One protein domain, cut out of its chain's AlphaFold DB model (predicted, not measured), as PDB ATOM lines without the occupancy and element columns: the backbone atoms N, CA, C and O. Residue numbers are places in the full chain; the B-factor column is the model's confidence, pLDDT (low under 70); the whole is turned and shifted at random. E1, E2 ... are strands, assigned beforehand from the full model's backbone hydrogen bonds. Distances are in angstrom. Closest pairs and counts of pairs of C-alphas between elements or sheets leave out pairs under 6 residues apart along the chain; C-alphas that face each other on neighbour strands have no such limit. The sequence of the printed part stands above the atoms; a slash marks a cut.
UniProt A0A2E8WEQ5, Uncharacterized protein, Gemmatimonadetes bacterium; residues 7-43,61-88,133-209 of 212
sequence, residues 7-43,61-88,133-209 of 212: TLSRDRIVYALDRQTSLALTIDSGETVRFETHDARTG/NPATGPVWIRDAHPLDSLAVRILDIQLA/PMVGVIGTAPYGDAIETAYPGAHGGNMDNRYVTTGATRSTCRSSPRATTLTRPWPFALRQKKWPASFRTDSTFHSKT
ATOM      1  N   THR A   7     -11.882  90.024  10.593       86.06
ATOM      2  CA  THR A   7     -13.007  89.482  11.364       86.06
ATOM      3  C   THR A   7     -14.116  89.007  10.435       86.06
ATOM      4  O   THR A   7     -14.554  89.752   9.561       86.06
ATOM      5  N   LEU A   8     -14.575  87.775  10.644       86.00
ATOM      6  CA  LEU A   8     -15.755  87.203  10.016       86.00
ATOM      7  C   LEU A   8     -16.912  87.217  11.020       86.00
ATOM      8  O   LEU A   8     -16.854  86.523  12.036       86.00
ATOM      9  N   SER A   9     -17.929  88.040  10.742       89.75
ATOM     10  CA  SER A   9     -19.108  88.196  11.609       89.75
ATOM     11  C   SER A   9     -19.898  86.891  11.725       89.75
ATOM     12  O   SER A   9     -20.021  86.138  10.755       89.75
ATOM     13  N   ARG A  10     -20.526  86.693  12.890       86.31
ATOM     14  CA  ARG A  10     -21.485  85.611  13.160       86.31
ATOM     15  C   ARG A  10     -22.747  85.668  12.297       86.31
ATOM     16  O   ARG A  10     -23.490  84.699  12.286       86.31
ATOM     17  N   ASP A  11     -22.967  86.746  11.546       90.19
ATOM     18  CA  ASP A  11     -24.084  86.848  10.596       90.19
ATOM     19  C   ASP A  11     -23.825  86.044   9.307       90.19
ATOM     20  O   ASP A  11     -24.731  85.801   8.510       90.19
ATOM     21  N   ARG A  12     -22.574  85.625   9.072       90.38
ATOM     22  CA  ARG A  12     -22.176  84.796   7.926       90.38
ATOM     23  C   ARG A  12     -22.159  83.330   8.328       90.38
ATOM     24  O   ARG A  12     -21.089  82.767   8.536       90.38
ATOM     25  N   ILE A  13     -23.342  82.738   8.471       90.81
ATOM     26  CA  ILE A  13     -23.507  81.348   8.908       90.81
ATOM     27  C   ILE A  13     -24.003  80.423   7.805       90.81
ATOM     28  O   ILE A  13     -24.744  80.815   6.908       90.81
ATOM     29  N   VAL A  14     -23.622  79.158   7.938       90.50
ATOM     30  CA  VAL A  14     -24.097  78.041   7.129       90.50
ATOM     31  C   VAL A  14     -24.558  76.914   8.047       90.50
ATOM     32  O   VAL A  14     -24.002  76.711   9.129       90.50
ATOM     33  N   TYR A  15     -25.549  76.147   7.603       92.44
ATOM     34  CA  TYR A  15     -26.006  74.939   8.302       92.44
ATOM     35  C   TYR A  15     -25.556  73.649   7.615       92.44
ATOM     36  O   TYR A  15     -25.686  72.573   8.196       92.44
ATOM     37  N   ALA A  16     -24.937  73.756   6.440       92.19
ATOM     38  CA  ALA A  16     -24.285  72.665   5.737       92.19
ATOM     39  C   ALA A  16     -22.890  73.082   5.259       92.19
ATOM     40  O   ALA A  16     -22.643  74.242   4.933       92.19
ATOM     41  N   LEU A  17     -21.976  72.118   5.234       88.06
ATOM     42  CA  LEU A  17     -20.677  72.235   4.593       88.06
ATOM     43  C   LEU A  17     -20.860  71.824   3.133       88.06
ATOM     44  O   LEU A  17     -21.105  70.653   2.842       88.06
ATOM     45  N   ASP A  18     -20.774  72.796   2.229       88.31
ATOM     46  CA  ASP A  18     -21.076  72.614   0.810       88.31
ATOM     47  C   ASP A  18     -20.151  73.466  -0.063       88.31
ATOM     48  O   ASP A  18     -19.981  74.662   0.168       88.31
ATOM     49  N   ARG A  19     -19.598  72.851  -1.114       84.25
ATOM     50  CA  ARG A  19     -18.748  73.498  -2.121       84.25
ATOM     51  C   ARG A  19     -19.455  74.574  -2.939       84.25
ATOM     52  O   ARG A  19     -18.785  75.399  -3.551       84.25
ATOM     53  N   GLN A  20     -20.783  74.547  -2.986       86.31
ATOM     54  CA  GLN A  20     -21.572  75.512  -3.748       86.31
ATOM     55  C   GLN A  20     -21.911  76.771  -2.943       86.31
ATOM     56  O   GLN A  20     -22.356  77.762  -3.525       86.31
ATOM     57  N   THR A  21     -21.681  76.765  -1.627       84.19
ATOM     58  CA  THR A  21     -21.999  77.918  -0.782       84.19
ATOM     59  C   THR A  21     -21.115  79.115  -1.128       84.19
ATOM     60  O   THR A  21     -19.903  78.987  -1.307       84.19
ATOM     61  N   SER A  22     -21.730  80.299  -1.204       88.44
ATOM     62  CA  SER A  22     -21.013  81.550  -1.466       88.44
ATOM     63  C   SER A  22     -19.979  81.826  -0.379       88.44
ATOM     64  O   SER A  22     -20.273  81.711   0.808       88.44
ATOM     65  N   LEU A  23     -18.773  82.210  -0.790       85.19
ATOM     66  CA  LEU A  23     -17.675  82.505   0.125       85.19
ATOM     67  C   LEU A  23     -17.975  83.752   0.957       85.19
ATOM     68  O   LEU A  23     -18.425  84.770   0.434       85.19
ATOM     69  N   ALA A  24     -17.672  83.678   2.247       85.94
ATOM     70  CA  ALA A  24     -17.784  84.798   3.168       85.94
ATOM     71  C   ALA A  24     -16.453  85.557   3.320       85.94
ATOM     72  O   ALA A  24     -16.459  86.749   3.622       85.94
ATOM     73  N   LEU A  25     -15.316  84.889   3.093       85.12
ATOM     74  CA  LEU A  25     -13.985  85.498   3.122       85.12
ATOM     75  C   LEU A  25     -13.004  84.722   2.234       85.12
ATOM     76  O   LEU A  25     -13.085  83.501   2.142       85.12
ATOM     77  N   THR A  26     -12.034  85.422   1.648       85.38
ATOM     78  CA  THR A  26     -10.885  84.823   0.956       85.38
ATOM     79  C   THR A  26      -9.589  85.312   1.593       85.38
ATOM     80  O   THR A  26      -9.417  86.521   1.790       85.38
ATOM     81  N   ILE A  27      -8.684  84.384   1.902       83.06
ATOM     82  CA  ILE A  27      -7.421  84.639   2.600       83.06
ATOM     83  C   ILE A  27      -6.229  83.968   1.919       83.06
ATOM     84  O   ILE A  27      -6.399  83.030   1.141       83.06
ATOM     85  N   ASP A  28      -5.029  84.433   2.241       83.12
ATOM     86  CA  ASP A  28      -3.775  83.771   1.905       83.12
ATOM     87  C   ASP A  28      -3.372  82.772   2.999       83.12
ATOM     88  O   ASP A  28      -3.789  82.860   4.162       83.12
ATOM     89  N   SER A  29      -2.560  81.781   2.631       80.81
ATOM     90  CA  SER A  29      -1.996  80.854   3.611       80.81
ATOM     91  C   SER A  29      -1.098  81.614   4.596       80.81
ATOM     92  O   SER A  29      -0.337  82.497   4.213       80.81
ATOM     93  N   GLY A  30      -1.182  81.281   5.883       81.81
ATOM     94  CA  GLY A  30      -0.446  81.962   6.948       81.81
ATOM     95  C   GLY A  30      -1.220  83.103   7.608       81.81
ATOM     96  O   GLY A  30      -0.830  83.567   8.680       81.81
ATOM     97  N   GLU A  31      -2.332  83.541   7.021       82.56
ATOM     98  CA  GLU A  31      -3.128  84.615   7.603       82.56
ATOM     99  C   GLU A  31      -3.877  84.192   8.858       82.56
ATOM    100  O   GLU A  31      -4.117  83.013   9.095       82.56
ATOM    101  N   THR A  32      -4.245  85.193   9.657       83.75
ATOM    102  CA  THR A  32      -4.976  85.040  10.911       83.75
ATOM    103  C   THR A  32      -6.361  85.670  10.774       83.75
ATOM    104  O   THR A  32      -6.488  86.831  10.378       83.75
ATOM    105  N   VAL A  33      -7.402  84.902  11.100       82.62
ATOM    106  CA  VAL A  33      -8.807  85.316  10.973       82.62
ATOM    107  C   VAL A  33      -9.518  85.174  12.308       82.62
ATOM    108  O   VAL A  33      -9.500  84.107  12.902       82.62
ATOM    109  N   ARG A  34     -10.225  86.212  12.740       87.00
ATOM    110  CA  ARG A  34     -11.160  86.162  13.863       87.00
ATOM    111  C   ARG A  34     -12.528  85.692  13.372       87.00
ATOM    112  O   ARG A  34     -13.109  86.326  12.501       87.00
ATOM    113  N   PHE A  35     -13.083  84.648  13.980       87.38
ATOM    114  CA  PHE A  35     -14.449  84.190  13.709       87.38
ATOM    115  C   PHE A  35     -15.361  84.545  14.871       87.38
ATOM    116  O   PHE A  35     -15.167  84.039  15.967       87.38
ATOM    117  N   GLU A  36     -16.391  85.345  14.640       89.94
ATOM    118  CA  GLU A  36     -17.504  85.465  15.576       89.94
ATOM    119  C   GLU A  36     -18.507  84.357  15.269       89.94
ATOM    120  O   GLU A  36     -18.789  84.097  14.104       89.94
ATOM    121  N   THR A  37     -19.046  83.664  16.275       85.62
ATOM    122  CA  THR A  37     -19.987  82.564  16.015       85.62
ATOM    123  C   THR A  37     -21.200  82.648  16.923       85.62
ATOM    124  O   THR A  37     -21.185  83.339  17.940       85.62
ATOM    125  N   HIS A  38     -22.271  81.979  16.523       89.62
ATOM    126  CA  HIS A  38     -23.414  81.752  17.390       89.62
ATOM    127  C   HIS A  38     -23.212  80.504  18.258       89.62
ATOM    128  O   HIS A  38     -22.386  79.634  17.972       89.62
ATOM    129  N   ASP A  39     -24.035  80.369  19.299       89.31
ATOM    130  CA  ASP A  39     -24.200  79.091  19.985       89.31
ATOM    131  C   ASP A  39     -24.906  78.035  19.095       89.31
ATOM    132  O   ASP A  39     -25.174  78.229  17.911       89.31
ATOM    133  N   ALA A  40     -25.214  76.858  19.652       88.19
ATOM    134  CA  ALA A  40     -25.857  75.759  18.911       88.19
ATOM    135  C   ALA A  40     -27.253  76.038  18.362       88.19
ATOM    136  O   ALA A  40     -27.772  75.226  17.593       88.19
ATOM    137  N   ARG A  41     -27.866  77.115  18.829       88.94
ATOM    138  CA  ARG A  41     -29.261  77.470  18.637       88.94
ATOM    139  C   ARG A  41     -29.392  78.921  18.189       88.94
ATOM    140  O   ARG A  41     -30.447  79.506  18.399       88.94
ATOM    141  N   THR A  42     -28.337  79.498  17.619       90.06
ATOM    142  CA  THR A  42     -28.377  80.842  17.029       90.06
ATOM    143  C   THR A  42     -28.838  81.913  18.033       90.06
ATOM    144  O   THR A  42     -29.415  82.924  17.661       90.06
ATOM    145  N   GLY A  43     -28.576  81.707  19.332       88.25
ATOM    146  CA  GLY A  43     -28.993  82.629  20.397       88.25
ATOM    147  C   GLY A  43     -30.474  82.550  20.790       88.25
ATOM    148  O   GLY A  43     -30.925  83.361  21.590       88.25
ATOM    149  N   ASN A  61     -26.774  73.877  14.762       89.06
ATOM    150  CA  ASN A  61     -25.321  74.064  14.790       89.06
ATOM    151  C   ASN A  61     -24.755  75.020  13.698       89.06
ATOM    152  O   ASN A  61     -23.889  74.602  12.934       89.06
ATOM    153  N   PRO A  62     -25.124  76.317  13.688       91.75
ATOM    154  CA  PRO A  62     -24.679  77.288  12.669       91.75
ATOM    155  C   PRO A  62     -23.154  77.500  12.627       91.75
ATOM    156  O   PRO A  62     -22.573  77.973  13.602       91.75
ATOM    157  N   ALA A  63     -22.496  77.211  11.504       90.31
ATOM    158  CA  ALA A  63     -21.061  77.444  11.326       90.31
ATOM    159  C   ALA A  63     -20.778  78.782  10.639       90.31
ATOM    160  O   ALA A  63     -21.289  79.029   9.553       90.31
ATOM    161  N   THR A  64     -19.936  79.625  11.236       92.81
ATOM    162  CA  THR A  64     -19.475  80.872  10.622       92.81
ATOM    163  C   THR A  64     -18.510  80.565   9.487       92.81
ATOM    164  O   THR A  64     -17.517  79.848   9.664       92.81
ATOM    165  N   GLY A  65     -18.795  81.111   8.313       89.06
ATOM    166  CA  GLY A  65     -18.085  80.769   7.101       89.06
ATOM    167  C   GLY A  65     -18.916  80.972   5.830       89.06
ATOM    168  O   GLY A  65     -20.012  81.525   5.879       89.06
ATOM    169  N   PRO A  66     -18.402  80.502   4.687       89.50
ATOM    170  CA  PRO A  66     -17.122  79.826   4.571       89.50
ATOM    171  C   PRO A  66     -15.939  80.708   4.152       89.50
ATOM    172  O   PRO A  66     -16.101  81.745   3.514       89.50
ATOM    173  N   VAL A  67     -14.733  80.251   4.480       84.00
ATOM    174  CA  VAL A  67     -13.456  80.871   4.121       84.00
ATOM    175  C   VAL A  67     -12.773  80.084   3.009       84.00
ATOM    176  O   VAL A  67     -12.711  78.855   3.062       84.00
ATOM    177  N   TRP A  68     -12.249  80.804   2.023       83.44
ATOM    178  CA  TRP A  68     -11.379  80.280   0.977       83.44
ATOM    179  C   TRP A  68      -9.919  80.635   1.239       83.44
ATOM    180  O   TRP A  68      -9.627  81.750   1.667       83.44
ATOM    181  N   ILE A  69      -9.009  79.710   0.938       82.50
ATOM    182  CA  ILE A  69      -7.562  79.938   0.984       82.50
ATOM    183  C   ILE A  69      -7.059  79.915  -0.452       82.50
ATOM    184  O   ILE A  69      -7.186  78.884  -1.107       82.50
ATOM    185  N   ARG A  70      -6.533  81.046  -0.939       81.81
ATOM    186  CA  ARG A  70      -6.298  81.290  -2.374       81.81
ATOM    187  C   ARG A  70      -5.550  80.169  -3.086       81.81
ATOM    188  O   ARG A  70      -6.000  79.749  -4.147       81.81
ATOM    189  N   ASP A  71      -4.496  79.656  -2.463       77.50
ATOM    190  CA  ASP A  71      -3.609  78.656  -3.062       77.50
ATOM    191  C   ASP A  71      -3.908  77.220  -2.599       77.50
ATOM    192  O   ASP A  71      -3.089  76.321  -2.791       77.50
ATOM    193  N   ALA A  72      -5.050  76.979  -1.946       73.81
ATOM    194  CA  ALA A  72      -5.434  75.630  -1.542       73.81
ATOM    195  C   ALA A  72      -5.953  74.828  -2.743       73.81
ATOM    196  O   ALA A  72      -6.860  75.255  -3.453       73.81
ATOM    197  N   HIS A  73      -5.427  73.625  -2.937       71.56
ATOM    198  CA  HIS A  73      -5.823  72.722  -4.011       71.56
ATOM    199  C   HIS A  73      -6.509  71.463  -3.460       71.56
ATOM    200  O   HIS A  73      -6.344  71.093  -2.294       71.56
ATOM    201  N   PRO A  74      -7.307  70.757  -4.282       70.25
ATOM    202  CA  PRO A  74      -7.704  69.390  -3.975       70.25
ATOM    203  C   PRO A  74      -6.506  68.532  -3.540       70.25
ATOM    204  O   PRO A  74      -5.484  68.538  -4.209       70.25
ATOM    205  N   LEU A  75      -6.687  67.749  -2.470       70.69
ATOM    206  CA  LEU A  75      -5.697  66.856  -1.842       70.69
ATOM    207  C   LEU A  75      -4.667  67.551  -0.942       70.69
ATOM    208  O   LEU A  75      -3.962  66.860  -0.207       70.69
ATOM    209  N   ASP A  76      -4.661  68.884  -0.886       72.44
ATOM    210  CA  ASP A  76      -3.919  69.586   0.154       72.44
ATOM    211  C   ASP A  76      -4.491  69.265   1.537       72.44
ATOM    212  O   ASP A  76      -5.701  69.087   1.738       72.44
ATOM    213  N   SER A  77      -3.595  69.233   2.519       75.06
ATOM    214  CA  SER A  77      -3.986  69.233   3.921       75.06
ATOM    215  C   SER A  77      -4.178  70.660   4.404       75.06
ATOM    216  O   SER A  77      -3.298  71.504   4.232       75.06
ATOM    217  N   LEU A  78      -5.293  70.896   5.092       79.69
ATOM    218  CA  LEU A  78      -5.529  72.145   5.798       79.69
ATOM    219  C   LEU A  78      -5.113  71.997   7.258       79.69
ATOM    220  O   LEU A  78      -5.706  71.197   7.980       79.69
ATOM    221  N   ALA A  79      -4.138  72.784   7.706       83.19
ATOM    222  CA  ALA A  79      -3.810  72.908   9.123       83.19
ATOM    223  C   ALA A  79      -4.374  74.212   9.690       83.19
ATOM    224  O   ALA A  79      -4.016  75.286   9.217       83.19
ATOM    225  N   VAL A  80      -5.219  74.107  10.718       84.44
ATOM    226  CA  VAL A  80      -5.843  75.230  11.431       84.44
ATOM    227  C   VAL A  80      -5.328  75.240  12.864       84.44
ATOM    228  O   VAL A  80      -5.634  74.332  13.639       84.44
ATOM    229  N   ARG A  81      -4.528  76.242  13.232       86.19
ATOM    230  CA  ARG A  81      -4.052  76.414  14.613       86.19
ATOM    231  C   ARG A  81      -5.001  77.315  15.388       86.19
ATOM    232  O   ARG A  81      -5.103  78.466  15.027       86.19
ATOM    233  N   ILE A  82      -5.625  76.860  16.463       85.75
ATOM    234  CA  ILE A  82      -6.504  77.707  17.278       85.75
ATOM    235  C   ILE A  82      -5.648  78.540  18.233       85.75
ATOM    236  O   ILE A  82      -5.081  77.993  19.175       85.75
ATOM    237  N   LEU A  83      -5.512  79.843  17.999       86.31
ATOM    238  CA  LEU A  83      -4.654  80.697  18.830       86.31
ATOM    239  C   LEU A  83      -5.345  81.240  20.082       86.31
ATOM    240  O   LEU A  83      -4.673  81.403  21.093       86.31
ATOM    241  N   ASP A  84      -6.654  81.490  20.035       87.12
ATOM    242  CA  ASP A  84      -7.436  81.947  21.187       87.12
ATOM    243  C   ASP A  84      -8.898  81.475  21.085       87.12
ATOM    244  O   ASP A  84      -9.402  81.141  20.007       87.12
ATOM    245  N   ILE A  85      -9.581  81.404  22.228       85.44
ATOM    246  CA  ILE A  85     -11.024  81.180  22.319       85.44
ATOM    247  C   ILE A  85     -11.565  82.046  23.456       85.44
ATOM    248  O   ILE A  85     -11.444  81.709  24.632       85.44
ATOM    249  N   GLN A  86     -12.226  83.136  23.087       87.94
ATOM    250  CA  GLN A  86     -12.953  83.991  24.024       87.94
ATOM    251  C   GLN A  86     -14.353  83.435  24.216       87.94
ATOM    252  O   GLN A  86     -14.897  82.892  23.258       87.94
ATOM    253  N   LEU A  87     -14.898  83.551  25.431       85.75
ATOM    254  CA  LEU A  87     -16.271  83.183  25.759       85.75
ATOM    255  C   LEU A  87     -17.104  84.436  26.067       85.75
ATOM    256  O   LEU A  87     -16.570  85.413  26.576       85.75
ATOM    257  N   ALA A  88     -18.397  84.414  25.759       89.38
ATOM    258  CA  ALA A  88     -19.362  85.384  26.302       89.38
ATOM    259  C   ALA A  88     -19.721  85.038  27.764       89.38
ATOM    260  O   ALA A  88     -19.293  84.015  28.295       89.38
ATOM    261  N   PRO A 133     -12.685  75.783  26.993       88.56
ATOM    262  CA  PRO A 133     -13.305  76.172  25.735       88.56
ATOM    263  C   PRO A 133     -12.880  75.228  24.604       88.56
ATOM    264  O   PRO A 133     -11.747  74.748  24.594       88.56
ATOM    265  N   MET A 134     -13.769  74.948  23.648       90.56
ATOM    266  CA  MET A 134     -13.454  74.087  22.502       90.56
ATOM    267  C   MET A 134     -14.352  74.347  21.289       90.56
ATOM    268  O   MET A 134     -15.545  74.631  21.408       90.56
ATOM    269  N   VAL A 135     -13.793  74.153  20.098       88.50
ATOM    270  CA  VAL A 135     -14.523  74.223  18.830       88.50
ATOM    271  C   VAL A 135     -15.229  72.888  18.569       88.50
ATOM    272  O   VAL A 135     -14.590  71.882  18.271       88.50
ATOM    273  N   GLY A 136     -16.560  72.873  18.670       87.75
ATOM    274  CA  GLY A 136     -17.371  71.670  18.444       87.75
ATOM    275  C   GLY A 136     -17.558  71.306  16.966       87.75
ATOM    276  O   GLY A 136     -17.574  70.125  16.623       87.75
ATOM    277  N   VAL A 137     -17.670  72.308  16.090       90.50
ATOM    278  CA  VAL A 137     -17.844  72.160  14.639       90.50
ATOM    279  C   VAL A 137     -16.683  72.834  13.916       90.50
ATOM    280  O   VAL A 137     -16.491  74.038  13.994       90.50
ATOM    281  N   ILE A 138     -15.898  72.069  13.179       88.25
ATOM    282  CA  ILE A 138     -14.827  72.604  12.335       88.25
ATOM    283  C   ILE A 138     -14.701  71.691  11.136       88.25
ATOM    284  O   ILE A 138     -14.523  70.484  11.307       88.25
ATOM    285  N   GLY A 139     -14.814  72.234   9.928       89.50
ATOM    286  CA  GLY A 139     -14.768  71.388   8.747       89.50
ATOM    287  C   GLY A 139     -14.641  72.125   7.431       89.50
ATOM    288  O   GLY A 139     -14.941  73.311   7.304       89.50
ATOM    289  N   THR A 140     -14.185  71.374   6.442       87.38
ATOM    290  CA  THR A 140     -14.128  71.772   5.036       87.38
ATOM    291  C   THR A 140     -15.352  71.239   4.302       87.38
ATOM    292  O   THR A 140     -15.933  70.238   4.716       87.38
ATOM    293  N   ALA A 141     -15.713  71.842   3.175       88.50
ATOM    294  CA  ALA A 141     -16.696  71.250   2.279       88.50
ATOM    295  C   ALA A 141     -16.263  69.831   1.842       88.50
ATOM    296  O   ALA A 141     -15.109  69.638   1.429       88.50
ATOM    297  N   PRO A 142     -17.154  68.827   1.934       84.94
ATOM    298  CA  PRO A 142     -16.885  67.471   1.468       84.94
ATOM    299  C   PRO A 142     -16.787  67.435  -0.059       84.94
ATOM    300  O   PRO A 142     -17.347  68.292  -0.732       84.94
ATOM    301  N   TYR A 143     -16.110  66.426  -0.618       77.94
ATOM    302  CA  TYR A 143     -16.018  66.253  -2.075       77.94
ATOM    303  C   TYR A 143     -17.390  66.027  -2.733       77.94
ATOM    304  O   TYR A 143     -17.682  66.597  -3.784       77.94
ATOM    305  N   GLY A 144     -18.205  65.177  -2.102       83.75
ATOM    306  CA  GLY A 144     -19.523  64.768  -2.578       83.75
ATOM    307  C   GLY A 144     -20.605  65.807  -2.296       83.75
ATOM    308  O   GLY A 144     -20.398  67.006  -2.500       83.75
ATOM    309  N   ASP A 145     -21.766  65.322  -1.881       90.56
ATOM    310  CA  ASP A 145     -22.917  66.160  -1.557       90.56
ATOM    311  C   ASP A 145     -22.681  66.985  -0.293       90.56
ATOM    312  O   ASP A 145     -21.822  66.664   0.533       90.56
ATOM    313  N   ALA A 146     -23.460  68.056  -0.155       91.56
ATOM    314  CA  ALA A 146     -23.487  68.868   1.050       91.56
ATOM    315  C   ALA A 146     -23.764  67.997   2.284       91.56
ATOM    316  O   ALA A 146     -24.637  67.130   2.261       91.56
ATOM    317  N   ILE A 147     -23.044  68.252   3.376       91.81
ATOM    318  CA  ILE A 147     -23.267  67.558   4.650       91.81
ATOM    319  C   ILE A 147     -23.666  68.585   5.699       91.81
ATOM    320  O   ILE A 147     -22.983  69.594   5.876       91.81
ATOM    321  N   GLU A 148     -24.766  68.337   6.413       93.19
ATOM    322  CA  GLU A 148     -25.187  69.225   7.495       93.19
ATOM    323  C   GLU A 148     -24.087  69.348   8.553       93.19
ATOM    324  O   GLU A 148     -23.494  68.366   9.003       93.19
ATOM    325  N   THR A 149     -23.879  70.570   9.025       91.19
ATOM    326  CA  THR A 149     -22.920  70.916  10.084       91.19
ATOM    327  C   THR A 149     -23.152  70.161  11.389       91.19
ATOM    328  O   THR A 149     -22.269  70.158  12.240       91.19
ATOM    329  N   ALA A 150     -24.316  69.526  11.571       90.62
ATOM    330  CA  ALA A 150     -24.647  68.691  12.718       90.62
ATOM    331  C   ALA A 150     -23.978  67.309  12.708       90.62
ATOM    332  O   ALA A 150     -23.881  66.692  13.776       90.62
ATOM    333  N   TYR A 151     -23.480  66.849  11.558       91.62
ATOM    334  CA  TYR A 151     -22.840  65.545  11.420       91.62
ATOM    335  C   TYR A 151     -21.313  65.670  11.342       91.62
ATOM    336  O   TYR A 151     -20.792  66.598  10.720       91.62
ATOM    337  N   PRO A 152     -20.567  64.768  11.999       92.44
ATOM    338  CA  PRO A 152     -19.137  64.625  11.777       92.44
ATOM    339  C   PRO A 152     -18.841  63.754  10.547       92.44
ATOM    340  O   PRO A 152     -19.656  62.934  10.128       92.44
ATOM    341  N   GLY A 153     -17.625  63.859  10.017       90.38
ATOM    342  CA  GLY A 153     -17.106  62.957   8.991       90.38
ATOM    343  C   GLY A 153     -15.634  63.208   8.675       90.38
ATOM    344  O   GLY A 153     -14.948  63.951   9.377       90.38
ATOM    345  N   ALA A 154     -15.140  62.622   7.579       87.56
ATOM    346  CA  ALA A 154     -13.762  62.833   7.112       87.56
ATOM    347  C   ALA A 154     -13.437  64.320   6.859       87.56
ATOM    348  O   ALA A 154     -12.308  64.764   7.038       87.56
ATOM    349  N   HIS A 155     -14.456  65.098   6.505       86.38
ATOM    350  CA  HIS A 155     -14.391  66.534   6.261       86.38
ATOM    351  C   HIS A 155     -14.372  67.384   7.553       86.38
ATOM    352  O   HIS A 155     -14.332  68.610   7.479       86.38
ATOM    353  N   GLY A 156     -14.414  66.761   8.738       90.50
ATOM    354  CA  GLY A 156     -14.572  67.442  10.024       90.50
ATOM    355  C   GLY A 156     -16.034  67.475  10.464       90.50
ATOM    356  O   GLY A 156     -16.600  66.427  10.765       90.50
ATOM    357  N   GLY A 157     -16.631  68.664  10.544       89.50
ATOM    358  CA  GLY A 157     -18.021  68.849  10.974       89.50
ATOM    359  C   GLY A 157     -18.169  68.819  12.497       89.50
ATOM    360  O   GLY A 157     -17.260  69.247  13.214       89.50
ATOM    361  N   ASN A 158     -19.308  68.333  13.001       92.88
ATOM    362  CA  ASN A 158     -19.650  68.276  14.435       92.88
ATOM    363  C   ASN A 158     -18.887  67.180  15.194       92.88
ATOM    364  O   ASN A 158     -19.474  66.208  15.670       92.88
ATOM    365  N   MET A 159     -17.568  67.324  15.285       90.12
ATOM    366  CA  MET A 159     -16.694  66.357  15.948       90.12
ATOM    367  C   MET A 159     -16.826  66.370  17.473       90.12
ATOM    368  O   MET A 159     -16.504  65.362  18.095       90.12
ATOM    369  N   ASP A 160     -17.238  67.496  18.072       90.06
ATOM    370  CA  ASP A 160     -17.367  67.661  19.530       90.06
ATOM    371  C   ASP A 160     -16.130  67.167  20.313       90.06
ATOM    372  O   ASP A 160     -16.220  66.570  21.390       90.06
ATOM    373  N   ASN A 161     -14.943  67.417  19.756       89.62
ATOM    374  CA  ASN A 161     -13.682  66.949  20.308       89.62
ATOM    375  C   ASN A 161     -13.053  68.022  21.208       89.62
ATOM    376  O   ASN A 161     -12.539  69.030  20.724       89.62
ATOM    377  N   ARG A 162     -13.006  67.747  22.519       86.44
ATOM    378  CA  ARG A 162     -12.459  68.652  23.547       86.44
ATOM    379  C   ARG A 162     -11.007  69.094  23.325       86.44
ATOM    380  O   ARG A 162     -10.580  70.059  23.946       86.44
ATOM    381  N   TYR A 163     -10.244  68.378  22.498       91.75
ATOM    382  CA  TYR A 163      -8.854  68.718  22.186       91.75
ATOM    383  C   TYR A 163      -8.724  69.767  21.075       91.75
ATOM    384  O   TYR A 163      -7.627  70.264  20.846       91.75
ATOM    385  N   VAL A 164      -9.817  70.141  20.402       87.75
ATOM    386  CA  VAL A 164      -9.834  71.290  19.486       87.75
ATOM    387  C   VAL A 164     -10.041  72.565  20.306       87.75
ATOM    388  O   VAL A 164     -11.127  73.138  20.360       87.75
ATOM    389  N   THR A 165      -8.986  72.967  21.007       89.12
ATOM    390  CA  THR A 165      -8.955  74.095  21.948       89.12
ATOM    391  C   THR A 165      -7.771  75.020  21.650       89.12
ATOM    392  O   THR A 165      -6.992  74.750  20.737       89.12
ATOM    393  N   THR A 166      -7.627  76.110  22.400       87.50
ATOM    394  CA  THR A 166      -6.493  77.038  22.306       87.50
ATOM    395  C   THR A 166      -5.150  76.297  22.340       87.50
ATOM    396  O   THR A 166      -4.926  75.416  23.167       87.50
ATOM    397  N   GLY A 167      -4.256  76.643  21.416       85.94
ATOM    398  CA  GLY A 167      -2.961  76.001  21.194       85.94
ATOM    399  C   GLY A 167      -3.007  74.764  20.289       85.94
ATOM    400  O   GLY A 167      -1.969  74.355  19.766       85.94
ATOM    401  N   ALA A 168      -4.181  74.174  20.045       83.19
ATOM    402  CA  ALA A 168      -4.295  72.988  19.205       83.19
ATOM    403  C   ALA A 168      -4.117  73.320  17.719       83.19
ATOM    404  O   ALA A 168      -4.555  74.363  17.237       83.19
ATOM    405  N   THR A 169      -3.530  72.387  16.968       83.38
ATOM    406  CA  THR A 169      -3.545  72.416  15.500       83.38
ATOM    407  C   THR A 169      -4.403  71.272  14.989       83.38
ATOM    408  O   THR A 169      -4.093  70.103  15.216       83.38
ATOM    409  N   ARG A 170      -5.493  71.601  14.295       74.81
ATOM    410  CA  ARG A 170      -6.342  70.623  13.621       74.81
ATOM    411  C   ARG A 170      -5.931  70.531  12.158       74.81
ATOM    412  O   ARG A 170      -6.122  71.479  11.405       74.81
ATOM    413  N   SER A 171      -5.417  69.370  11.767       75.50
ATOM    414  CA  SER A 171      -5.113  69.061  10.368       75.50
ATOM    415  C   SER A 171      -6.218  68.211   9.761       75.50
ATOM    416  O   SER A 171      -6.510  67.142  10.291       75.50
ATOM    417  N   THR A 172      -6.833  68.643   8.667       66.69
ATOM    418  CA  THR A 172      -7.790  67.821   7.915       66.69
ATOM    419  C   THR A 172      -7.147  67.379   6.606       66.69
ATOM    420  O   THR A 172      -6.794  68.222   5.781       66.69
ATOM    421  N   CYS A 173      -6.988  66.064   6.441       60.34
ATOM    422  CA  CYS A 173      -6.568  65.445   5.183       60.34
ATOM    423  C   CYS A 173      -7.784  65.307   4.268       60.34
ATOM    424  O   CYS A 173      -8.839  64.835   4.700       60.34
ATOM    425  N   ARG A 174      -7.642  65.678   3.000       59.25
ATOM    426  CA  ARG A 174      -8.722  65.557   2.023       59.25
ATOM    427  C   ARG A 174      -8.706  64.162   1.388       59.25
ATOM    428  O   ARG A 174      -7.977  63.932   0.435       59.25
ATOM    429  N   SER A 175      -9.504  63.217   1.892       39.06
ATOM    430  CA  SER A 175      -9.548  61.845   1.352       39.06
ATOM    431  C   SER A 175     -10.557  61.677   0.199       39.06
ATOM    432  O   SER A 175     -11.760  61.616   0.448       39.06
ATOM    433  N   SER A 176     -10.073  61.581  -1.049       37.78
ATOM    434  CA  SER A 176     -10.340  60.477  -2.009       37.78
ATOM    435  C   SER A 176      -9.831  60.829  -3.431       37.78
ATOM    436  O   SER A 176     -10.098  61.939  -3.892       37.78
ATOM    437  N   PRO A 177      -9.163  59.915  -4.175       33.62
ATOM    438  CA  PRO A 177      -8.472  60.212  -5.442       33.62
ATOM    439  C   PRO A 177      -9.361  60.210  -6.700       33.62
ATOM    440  O   PRO A 177      -8.845  60.274  -7.814       33.62
ATOM    441  N   ARG A 178     -10.688  60.079  -6.578       30.28
ATOM    442  CA  ARG A 178     -11.581  59.885  -7.735       30.28
ATOM    443  C   ARG A 178     -12.552  61.045  -7.920       30.28
ATOM    444  O   ARG A 178     -13.714  60.916  -7.564       30.28
ATOM    445  N   ALA A 179     -12.083  62.151  -8.489       31.50
ATOM    446  CA  ALA A 179     -12.704  62.721  -9.689       31.50
ATOM    447  C   ALA A 179     -11.941  63.966 -10.172       31.50
ATOM    448  O   ALA A 179     -11.609  64.884  -9.419       31.50
ATOM    449  N   THR A 180     -11.642  63.928 -11.465       26.83
ATOM    450  CA  THR A 180     -10.594  64.677 -12.163       26.83
ATOM    451  C   THR A 180     -11.062  66.016 -12.733       26.83
ATOM    452  O   THR A 180     -10.350  66.620 -13.526       26.83
ATOM    453  N   THR A 181     -12.235  66.522 -12.349       25.39
ATOM    454  CA  THR A 181     -12.794  67.740 -12.956       25.39
ATOM    455  C   THR A 181     -13.708  68.485 -11.991       25.39
ATOM    456  O   THR A 181     -14.907  68.238 -11.938       25.39
ATOM    457  N   LEU A 182     -13.156  69.448 -11.245       27.53
ATOM    458  CA  LEU A 182     -13.937  70.512 -10.608       27.53
ATOM    459  C   LEU A 182     -13.201  71.848 -10.782       27.53
ATOM    460  O   LEU A 182     -12.107  72.038 -10.267       27.53
ATOM    461  N   THR A 183     -13.819  72.765 -11.527       25.67
ATOM    462  CA  THR A 183     -13.309  74.098 -11.898       25.67
ATOM    463  C   THR A 183     -13.670  75.193 -10.883       25.67
ATOM    464  O   THR A 183     -13.585  76.378 -11.203       25.67
ATOM    465  N   ARG A 184     -14.094  74.836  -9.657       27.56
ATOM    466  CA  ARG A 184     -14.454  75.810  -8.605       27.56
ATOM    467  C   ARG A 184     -13.880  75.437  -7.218       27.56
ATOM    468  O   ARG A 184     -13.858  74.250  -6.888       27.56
ATOM    469  N   PRO A 185     -13.418  76.429  -6.428       35.94
ATOM    470  CA  PRO A 185     -12.698  76.244  -5.157       35.94
ATOM    471  C   PRO A 185     -13.573  75.890  -3.931       35.94
ATOM    472  O   PRO A 185     -14.787  76.068  -3.956       35.94
ATOM    473  N   TRP A 186     -12.942  75.385  -2.853       41.31
ATOM    474  CA  TRP A 186     -13.572  74.660  -1.729       41.31
ATOM    475  C   TRP A 186     -13.647  75.437  -0.388       41.31
ATOM    476  O   TRP A 186     -12.618  75.695   0.232       41.31
ATOM    477  N   PRO A 187     -14.849  75.731   0.127       44.22
ATOM    478  CA  PRO A 187     -15.084  76.491   1.359       44.22
ATOM    479  C   PRO A 187     -14.788  75.752   2.689       44.22
ATOM    480  O   PRO A 187     -14.998  74.545   2.797       44.22
ATOM    481  N   PHE A 188     -14.383  76.485   3.739       35.84
ATOM    482  CA  PHE A 188     -14.201  76.003   5.130       35.84
ATOM    483  C   PHE A 188     -15.044  76.796   6.145       35.84
ATOM    484  O   PHE A 188     -15.093  78.016   6.048       35.84
ATOM    485  N   ALA A 189     -15.658  76.153   7.147       40.38
ATOM    486  CA  ALA A 189     -16.471  76.833   8.168       40.38
ATOM    487  C   ALA A 189     -16.206  76.328   9.602       40.38
ATOM    488  O   ALA A 189     -15.806  75.179   9.825       40.38
ATOM    489  N   LEU A 190     -16.445  77.206  10.583       36.97
ATOM    490  CA  LEU A 190     -16.150  76.998  12.005       36.97
ATOM    491  C   LEU A 190     -17.344  77.314  12.904       36.97
ATOM    492  O   LEU A 190     -18.045  78.297  12.703       36.97
ATOM    493  N   ARG A 191     -17.515  76.540  13.973       45.16
ATOM    494  CA  ARG A 191     -18.445  76.813  15.070       45.16
ATOM    495  C   ARG A 191     -18.017  76.149  16.378       45.16
ATOM    496  O   ARG A 191     -17.476  75.051  16.401       45.16
ATOM    497  N   GLN A 192     -18.399  76.732  17.511       40.91
ATOM    498  CA  GLN A 192     -18.289  76.078  18.821       40.91
ATOM    499  C   GLN A 192     -19.622  75.493  19.321       40.91
ATOM    500  O   GLN A 192     -20.695  75.939  18.916       40.91
ATOM    501  N   LYS A 193     -19.585  74.487  20.213       38.84
ATOM    502  CA  LYS A 193     -20.795  73.904  20.830       38.84
ATOM    503  C   LYS A 193     -20.876  74.183  22.333       38.84
ATOM    504  O   LYS A 193     -19.922  73.976  23.069       38.84
ATOM    505  N   LYS A 194     -22.099  74.535  22.754       40.41
ATOM    506  CA  LYS A 194     -22.671  74.503  24.116       40.41
ATOM    507  C   LYS A 194     -22.149  75.475  25.178       40.41
ATOM    508  O   LYS A 194     -22.632  75.385  26.296       40.41
ATOM    509  N   TRP A 195     -21.270  76.417  24.856       30.27
ATOM    510  CA  TRP A 195     -20.789  77.418  25.817       30.27
ATOM    511  C   TRP A 195     -20.557  78.764  25.099       30.27
ATOM    512  O   TRP A 195     -20.442  78.761  23.872       30.27
ATOM    513  N   PRO A 196     -20.607  79.907  25.802       26.84
ATOM    514  CA  PRO A 196     -20.891  81.218  25.210       26.84
ATOM    515  C   PRO A 196     -19.733  81.687  24.329       26.84
ATOM    516  O   PRO A 196     -18.630  81.544  24.820       26.84
ATOM    517  N   ALA A 197     -19.929  82.334  23.166       28.48
ATOM    518  CA  ALA A 197     -19.088  83.470  22.719       28.48
ATOM    519  C   ALA A 197     -19.371  84.050  21.335       28.48
ATOM    520  O   ALA A 197     -19.698  83.331  20.401       28.48
ATOM    521  N   SER A 198     -19.010  85.324  21.179       30.22
ATOM    522  CA  SER A 198     -18.278  85.829  20.015       30.22
ATOM    523  C   SER A 198     -16.811  85.371  20.096       30.22
ATOM    524  O   SER A 198     -16.119  85.663  21.068       30.22
ATOM    525  N   PHE A 199     -16.315  84.624  19.109       42.72
ATOM    526  CA  PHE A 199     -14.988  84.005  19.198       42.72
ATOM    527  C   PHE A 199     -13.867  84.847  18.542       42.72
ATOM    528  O   PHE A 199     -14.095  85.837  17.835       42.72
ATOM    529  N   ARG A 200     -12.621  84.456  18.843       37.00
ATOM    530  CA  ARG A 200     -11.355  84.901  18.234       37.00
ATOM    531  C   ARG A 200     -10.474  83.694  17.945       37.00
ATOM    532  O   ARG A 200      -9.466  83.498  18.596       37.00
ATOM    533  N   THR A 201     -10.835  82.864  16.976       38.44
ATOM    534  CA  THR A 201      -9.933  81.781  16.564       38.44
ATOM    535  C   THR A 201      -8.889  82.309  15.599       38.44
ATOM    536  O   THR A 201      -8.948  81.989  14.417       38.44
ATOM    537  N   ASP A 202      -7.932  83.087  16.089       41.69
ATOM    538  CA  ASP A 202      -6.762  83.460  15.307       41.69
ATOM    539  C   ASP A 202      -6.153  82.149  14.769       41.69
ATOM    540  O   ASP A 202      -5.745  81.280  15.532       41.69
ATOM    541  N   SER A 203      -6.264  81.911  13.462       45.22
ATOM    542  CA  SER A 203      -5.938  80.608  12.886       45.22
ATOM    543  C   SER A 203      -5.013  80.743  11.720       45.22
ATOM    544  O   SER A 203      -5.413  81.269  10.696       45.22
ATOM    545  N   THR A 204      -3.793  80.238  11.877       43.84
ATOM    546  CA  THR A 204      -2.821  80.197  10.794       43.84
ATOM    547  C   THR A 204      -3.147  79.019   9.888       43.84
ATOM    548  O   THR A 204      -2.936  77.868  10.278       43.84
ATOM    549  N   PHE A 205      -3.660  79.304   8.696       50.38
ATOM    550  CA  PHE A 205      -3.990  78.276   7.717       50.38
ATOM    551  C   PHE A 205      -2.773  77.929   6.875       50.38
ATOM    552  O   PHE A 205      -2.272  78.775   6.139       50.38
ATOM    553  N   HIS A 206      -2.297  76.691   6.950       49.53
ATOM    554  CA  HIS A 206      -1.240  76.218   6.057       49.53
ATOM    555  C   HIS A 206      -1.827  75.216   5.072       49.53
ATOM    556  O   HIS A 206      -2.309  74.170   5.512       49.53
ATOM    557  N   SER A 207      -1.751  75.518   3.772       43.31
ATOM    558  CA  SER A 207      -1.705  74.456   2.766       43.31
ATOM    559  C   SER A 207      -0.289  73.880   2.811       43.31
ATOM    560  O   SER A 207       0.698  74.609   2.697       43.31
ATOM    561  N   LYS A 208      -0.168  72.579   3.071       45.62
ATOM    562  CA  LYS A 208       1.084  71.850   2.843       45.62
ATOM    563  C   LYS A 208       0.828  70.817   1.757       45.62
ATOM    564  O   LYS A 208      -0.062  69.985   1.908       45.62
ATOM    565  N   THR A 209       1.695  70.805   0.751       43.88
ATOM    566  CA  THR A 209       1.720  69.884  -0.400       43.88
ATOM    567  C   THR A 209       2.117  68.444  -0.055       43.88
ATOM    568  O   THR A 209       2.536  67.688  -0.929       43.88
TER     569      THR A 209
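Overview. This is residues 7 to 43, 61 to 88 and 133 to 209 of the 212 residues of an uncharacterized protein of Gemmatimonadetes bacterium (UniProt A0A2E8WEQ5). Little regular structure is here: a five-strand sheet and a smaller three-strand sheet stand loosely face to face, a small sandwich amid long loops. The printed part has 142 residues, nine named strands, E1 to E9 along the chain, and no named helix: all strand, with 40 residues in them. The sheets run E1 E3 E8 E5 E6, mixed, and E7 E4 E9, antiparallel. It is compact, radius of gyration of the C-alphas 13.7 A, spanning 44 by 27 by 24 A.

Arrangement. Look first at E8, residues 188 to 191, antiparallel to E3, residues 63 to 69 (N 64 to O 190, 2.7 A), and to E5, residues 137 to 140 (N 191 to O 137, 2.7 A). E1, residues 25 to 27, is parallel to E3 (N 27 to O 68, 2.8 A). E6, residues 156 to 158, forms a hairpin with E5 (N 157 to O 138, 2.9 A). In the other sheet E4, residues 77 to 82, is antiparallel to E7, residues 169 to 172 (N 170 to O 80, 2.8 A), and E9, residues 203 to 208 (N 79 to O 206, 3.2 A). E2, residues 33 to 35, pairs with no named strand.

Along the chain. Find C-alpha 63 at (-21.061, 77.444, 11.326); E3 runs 17.2 A from there. E9 ends at C-alpha 208, (1.084, 71.850, 2.843).

Size, cuts and confidence. Residues 44 to 60 and 89 to 132 are cut out, leaving C-alpha gaps of 10.9 A and 11.0 A. Links E5 to E6, E7 to E8 and E8 to E9 are long. Residues 172 to 209 have pLDDT under 70.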